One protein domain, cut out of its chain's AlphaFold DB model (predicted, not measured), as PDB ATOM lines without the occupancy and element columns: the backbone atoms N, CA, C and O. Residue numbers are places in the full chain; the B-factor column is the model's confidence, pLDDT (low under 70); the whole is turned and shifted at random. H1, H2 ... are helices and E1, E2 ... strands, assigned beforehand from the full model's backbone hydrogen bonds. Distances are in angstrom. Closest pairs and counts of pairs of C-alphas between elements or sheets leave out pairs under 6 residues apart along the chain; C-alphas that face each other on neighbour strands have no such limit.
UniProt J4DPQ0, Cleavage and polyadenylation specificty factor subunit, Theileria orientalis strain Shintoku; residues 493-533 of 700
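This is residues 493 to 533 of the 700 residues of the protein "Cleavage and polyadenylation specificty factor subunit" of Theileria orientalis strain Shintoku (UniProt J4DPQ0). What shape do these coordinates make? One helix, H1, and a small two-stranded hairpin, E1 and E2, lie roughly end to end, with the first turn of H1 near the end of E2, and a long loop, residues 506 to 520, arches back from the far end of H1 to the start of E1. How much of it is regular? The printed part has 41 residues with one named helix and two named strands, in the order H1, E1, E2; the class is mixed, helices and strands, with 19 residues, under half, in named elements. How large and how dense is it? It is only just compact, close to loose, with a radius of gyration of the C-alphas of 10.8 A, and its elongated outline spans 32 by 17 by 13 A.

Where is the helix? H1 is residues 495 to 505, from C-alpha 495 at (173.360, 156.148, 106.625) to C-alpha 505 at (182.000, 143.672, 111.616), 16.0 A. Where are the strands? E1 is residues 521 to 524, 10.1 A from first to last C-alpha. E2 is residues 528 to 531, 10.2 A from first to last C-alpha, and ends at C-alpha 531 at (171.045, 152.527, 101.981).

Where does H1 come nearest to E2? Their closest C-alphas, those of Leu 497 and Met 531, are 5.7 A apart, while their centres are 12.7 A apart. Is the backbone of H1 that of a helix throughout? In H1 every O i to N i+4 pair is within hydrogen-bond range. How do E1 and E2 pair? They form a hairpin, antiparallel neighbours with 155 degrees between their N-to-C directions, and the C-alphas of Leu 522 and Met 530, which face each other, are 4.6 A apart. N 521 and O 531, at 2.8 A, and N 529 and O 523, at 3.0 A, are within hydrogen-bond range.

Which C-alphas are farthest apart? Those of Lys 509 and Ser 526, at 32.5 A, while the first and last printed C-alphas, of Ala 493 and Ser 533, are 12.5 A apart. Which link is long, and is there a cut? The link from H1 to E1, 15 residues, is long, and the link from E1 to E2, 3 residues, is tight; the printed part has no cut. Where is the model less sure? The mean pLDDT of the printed part is 79.1, and residues 509 to 511 and 525 to 527 are under 70.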
ATOM      1  N   ALA A 493     178.102 151.495 101.583       86.06
ATOM      2  CA  ALA A 493     176.976 151.563 102.499       86.06
ATOM      3  C   ALA A 493     176.961 152.943 103.170       86.06
ATOM      4  O   ALA A 493     177.978 153.390 103.702       86.06
ATOM      5  N   VAL A 494     175.807 153.609 103.175       85.62
ATOM      6  CA  VAL A 494     175.629 154.937 103.783       85.62
ATOM      7  C   VAL A 494     174.490 154.935 104.806       85.62
ATOM      8  O   VAL A 494     173.696 153.996 104.876       85.62
ATOM      9  N   GLY A 495     174.428 155.976 105.637       88.19
ATOM     10  CA  GLY A 495     173.360 156.148 106.625       88.19
ATOM     11  C   GLY A 495     173.384 155.111 107.749       88.19
ATOM     12  O   GLY A 495     174.447 154.693 108.227       88.19
ATOM     13  N   SER A 496     172.199 154.701 108.202       88.06
ATOM     14  CA  SER A 496     172.093 153.721 109.287       88.06
ATOM     15  C   SER A 496     172.540 152.320 108.862       88.06
ATOM     16  O   SER A 496     173.091 151.597 109.690       88.06
ATOM     17  N   LEU A 497     172.448 151.982 107.569       87.44
ATOM     18  CA  LEU A 497     172.981 150.726 107.031       87.44
ATOM     19  C   LEU A 497     174.497 150.613 107.249       87.44
ATOM     20  O   LEU A 497     174.990 149.566 107.662       87.44
ATOM     21  N   ALA A 498     175.240 151.701 107.030       86.25
ATOM     22  CA  ALA A 498     176.681 151.734 107.282       86.25
ATOM     23  C   ALA A 498     177.014 151.481 108.760       86.25
ATOM     24  O   ALA A 498     177.978 150.788 109.088       86.25
ATOM     25  N   SER A 499     176.208 152.046 109.663       85.50
ATOM     26  CA  SER A 499     176.375 151.878 111.112       85.50
ATOM     27  C   SER A 499     176.083 150.443 111.546       85.50
ATOM     28  O   SER A 499     176.834 149.869 112.336       85.50
ATOM     29  N   ASP A 500     175.022 149.859 110.995       84.62
ATOM     30  CA  ASP A 500     174.608 148.485 111.244       84.62
ATOM     31  C   ASP A 500     175.673 147.482 110.770       84.62
ATOM     32  O   ASP A 500     176.111 146.640 111.556       84.62
ATOM     33  N   LEU A 501     176.170 147.632 109.536       82.12
ATOM     34  CA  LEU A 501     177.246 146.800 108.984       82.12
ATOM     35  C   LEU A 501     178.544 146.934 109.788       82.12
ATOM     36  O   LEU A 501     179.159 145.928 110.136       82.12
ATOM     37  N   ASN A 502     178.938 148.158 110.151       82.12
ATOM     38  CA  ASN A 502     180.112 148.381 110.997       82.12
ATOM     39  C   ASN A 502     179.970 147.731 112.373       82.12
ATOM     40  O   ASN A 502     180.965 147.294 112.951       82.12
ATOM     41  N   GLY A 503     178.764 147.685 112.933       79.19
ATOM     42  CA  GLY A 503     178.548 147.007 114.199       79.19
ATOM     43  C   GLY A 503     178.620 145.487 114.086       79.19
ATOM     44  O   GLY A 503     179.229 144.885 114.962       79.19
ATOM     45  N   VAL A 504     178.129 144.892 112.991       80.00
ATOM     46  CA  VAL A 504     178.311 143.453 112.712       80.00
ATOM     47  C   VAL A 504     179.793 143.106 112.576       80.00
ATOM     48  O   VAL A 504     180.261 142.162 113.200       80.00
ATOM     49  N   VAL A 505     180.555 143.897 111.813       79.19
ATOM     50  CA  VAL A 505     182.000 143.672 111.616       79.19
ATOM     51  C   VAL A 505     182.781 143.791 112.929       79.19
ATOM     52  O   VAL A 505     183.743 143.061 113.144       79.19
ATOM     53  N   ASN A 506     182.373 144.705 113.812       81.31
ATOM     54  CA  ASN A 506     183.043 144.957 115.090       81.31
ATOM     55  C   ASN A 506     182.426 144.195 116.277       81.31
ATOM     56  O   ASN A 506     182.715 144.549 117.422       81.31
ATOM     57  N   ASP A 507     181.559 143.207 116.025       72.12
ATOM     58  CA  ASP A 507     180.887 142.388 117.046       72.12
ATOM     59  C   ASP A 507     180.166 143.217 118.137       72.12
ATOM     60  O   ASP A 507     180.121 142.888 119.327       72.12
ATOM     61  N   LYS A 508     179.596 144.358 117.736       71.50
ATOM     62  CA  LYS A 508     178.795 145.234 118.600       71.50
ATOM     63  C   LYS A 508     177.317 144.885 118.463       71.50
ATOM     64  O   LYS A 508     176.839 144.597 117.375       71.50
ATOM     65  N   LYS A 509     176.559 145.007 119.560       64.94
ATOM     66  CA  LYS A 509     175.089 144.898 119.533       64.94
ATOM     67  C   LYS A 509     174.497 145.931 118.563       64.94
ATOM     68  O   LYS A 509     174.463 147.119 118.886       64.94
ATOM     69  N   THR A 510     173.999 145.469 117.423       69.12
ATOM     70  CA  THR A 510     173.272 146.263 116.420       69.12
ATOM     71  C   THR A 510     171.901 145.662 116.121       69.12
ATOM     72  O   THR A 510     171.482 144.690 116.751       69.12
ATOM     73  N   LYS A 511     171.155 146.298 115.210       68.50
ATOM     74  CA  LYS A 511     169.834 145.834 114.763       68.50
ATOM     75  C   LYS A 511     169.879 144.568 113.909       68.50
ATOM     76  O   LYS A 511     168.848 143.915 113.798       68.50
ATOM     77  N   ILE A 512     171.024 144.264 113.305       74.62
ATOM     78  CA  ILE A 512     171.214 143.143 112.385       74.62
ATOM     79  C   ILE A 512     172.378 142.278 112.868       74.62
ATOM     80  O   ILE A 512     173.337 142.787 113.444       74.62
ATOM     81  N   SER A 513     172.284 140.976 112.641       76.94
ATOM     82  CA  SER A 513     173.300 139.975 112.963       76.94
ATOM     83  C   SER A 513     173.812 139.301 111.690       76.94
ATOM     84  O   SER A 513     173.196 139.373 110.625       76.94
ATOM     85  N   SER A 514     174.955 138.619 111.787       71.75
ATOM     86  CA  SER A 514     175.471 137.817 110.675       71.75
ATOM     87  C   SER A 514     174.460 136.732 110.278       71.75
ATOM     88  O   SER A 514     174.111 135.889 111.101       71.75
ATOM     89  N   GLY A 515     174.028 136.736 109.014       73.88
ATOM     90  CA  GLY A 515     173.029 135.804 108.472       73.88
ATOM     91  C   GLY A 515     171.620 136.386 108.319       73.88
ATOM     92  O   GLY A 515     170.770 135.727 107.722       73.88
ATOM     93  N   ASP A 516     171.376 137.609 108.799       76.94
ATOM     94  CA  ASP A 516     170.088 138.281 108.617       76.94
ATOM     95  C   ASP A 516     169.897 138.764 107.170       76.94
ATOM     96  O   ASP A 516     170.802 139.318 106.543       76.94
ATOM     97  N   THR A 517     168.677 138.610 106.651       77.12
ATOM     98  CA  THR A 517     168.279 139.185 105.361       77.12
ATOM     99  C   THR A 517     167.832 140.629 105.561       77.12
ATOM    100  O   THR A 517     166.865 140.893 106.278       77.12
ATOM    101  N   VAL A 518     168.501 141.565 104.887       78.00
ATOM    102  CA  VAL A 518     168.218 143.001 104.993       78.00
ATOM    103  C   VAL A 518     167.739 143.544 103.648       78.00
ATOM    104  O   VAL A 518     168.383 143.341 102.622       78.00
ATOM    105  N   SER A 519     166.611 144.261 103.649       82.00
ATOM    106  CA  SER A 519     166.080 144.926 102.454       82.00
ATOM    107  C   SER A 519     166.649 146.337 102.323       82.00
ATOM    108  O   SER A 519     166.349 147.216 103.133       82.00
ATOM    109  N   THR A 520     167.436 146.566 101.277       85.56
ATOM    110  CA  THR A 520     168.108 147.844 101.002       85.56
ATOM    111  C   THR A 520     167.794 148.342  99.596       85.56
ATOM    112  O   THR A 520     167.332 147.587  98.742       85.56
ATOM    113  N   VAL A 521     168.092 149.610  99.332       85.50
ATOM    114  CA  VAL A 521     168.025 150.215  98.000       85.50
ATOM    115  C   VAL A 521     169.442 150.536  97.537       85.50
ATOM    116  O   VAL A 521     170.232 151.108  98.290       85.50
ATOM    117  N   LEU A 522     169.753 150.160  96.298       84.94
ATOM    118  CA  LEU A 522     170.987 150.526  95.608       84.94
ATOM    119  C   LEU A 522     170.703 151.721  94.692       84.94
ATOM    120  O   LEU A 522     169.799 151.657  93.859       84.94
ATOM    121  N   VAL A 523     171.471 152.798  94.839       83.25
ATOM    122  CA  VAL A 523     171.325 154.029  94.052       83.25
ATOM    123  C   VAL A 523     172.620 154.306  93.293       83.25
ATOM    124  O   VAL A 523     173.701 154.288  93.884       83.25
ATOM    125  N   LYS A 524     172.504 154.588  91.991       71.00
ATOM    126  CA  LYS A 524     173.613 155.000  91.121       71.00
ATOM    127  C   LYS A 524     173.402 156.455  90.691       71.00
ATOM    128  O   LYS A 524     172.490 156.728  89.917       71.00
ATOM    129  N   ASP A 525     174.225 157.359  91.221       67.50
ATOM    130  CA  ASP A 525     174.288 158.776  90.815       67.50
ATOM    131  C   ASP A 525     175.679 159.040  90.201       67.50
ATOM    132  O   ASP A 525     175.858 158.788  89.012       67.50
ATOM    133  N   SER A 526     176.688 159.408  91.009       58.16
ATOM    134  CA  SER A 526     178.121 159.412  90.631       58.16
ATOM    135  C   SER A 526     178.843 158.117  91.031       58.16
ATOM    136  O   SER A 526     179.542 157.520  90.221       58.16
ATOM    137  N   ASP A 527     178.597 157.656  92.261       61.78
ATOM    138  CA  ASP A 527     179.122 156.417  92.848       61.78
ATOM    139  C   ASP A 527     177.957 155.493  93.237       61.78
ATOM    140  O   ASP A 527     176.825 155.957  93.431       61.78
ATOM    141  N   MET A 528     178.208 154.185  93.358       74.88
ATOM    142  CA  MET A 528     177.188 153.232  93.808       74.88
ATOM    143  C   MET A 528     177.071 153.238  95.329       74.88
ATOM    144  O   MET A 528     178.011 152.875  96.033       74.88
ATOM    145  N   LYS A 529     175.886 153.604  95.826       84.81
ATOM    146  CA  LYS A 529     175.590 153.681  97.260       84.81
ATOM    147  C   LYS A 529     174.447 152.752  97.628       84.81
ATOM    148  O   LYS A 529     173.447 152.684  96.915       84.81
ATOM    149  N   MET A 530     174.570 152.082  98.766       88.00
ATOM    150  CA  MET A 530     173.521 151.248  99.346       88.00
ATOM    151  C   MET A 530     173.017 151.872 100.647       88.00
ATOM    152  O   MET A 530     173.803 152.322 101.479       88.00
ATOM    153  N   MET A 531     171.698 151.912 100.821       89.06
ATOM    154  CA  MET A 531     171.045 152.527 101.981       89.06
ATOM    155  C   MET A 531     169.693 151.872 102.270       89.06
ATOM    156  O   MET A 531     169.165 151.120 101.449       89.06
ATOM    157  N   TYR A 532     169.096 152.174 103.422       89.19
ATOM    158  CA  TYR A 532     167.701 151.812 103.669       89.19
ATOM    159  C   TYR A 532     166.748 152.695 102.856       89.19
ATOM    160  O   TYR A 532     167.001 153.878 102.640       89.19
ATOM    161  N   SER A 533     165.603 152.139 102.445       84.75
ATOM    162  CA  SER A 533     164.596 152.859 101.646       84.75
ATOM    163  C   SER A 533     164.025 154.101 102.341       84.75
ATOM    164  O   SER A 533     163.561 155.022 101.675       84.75
TER     165      SER A 533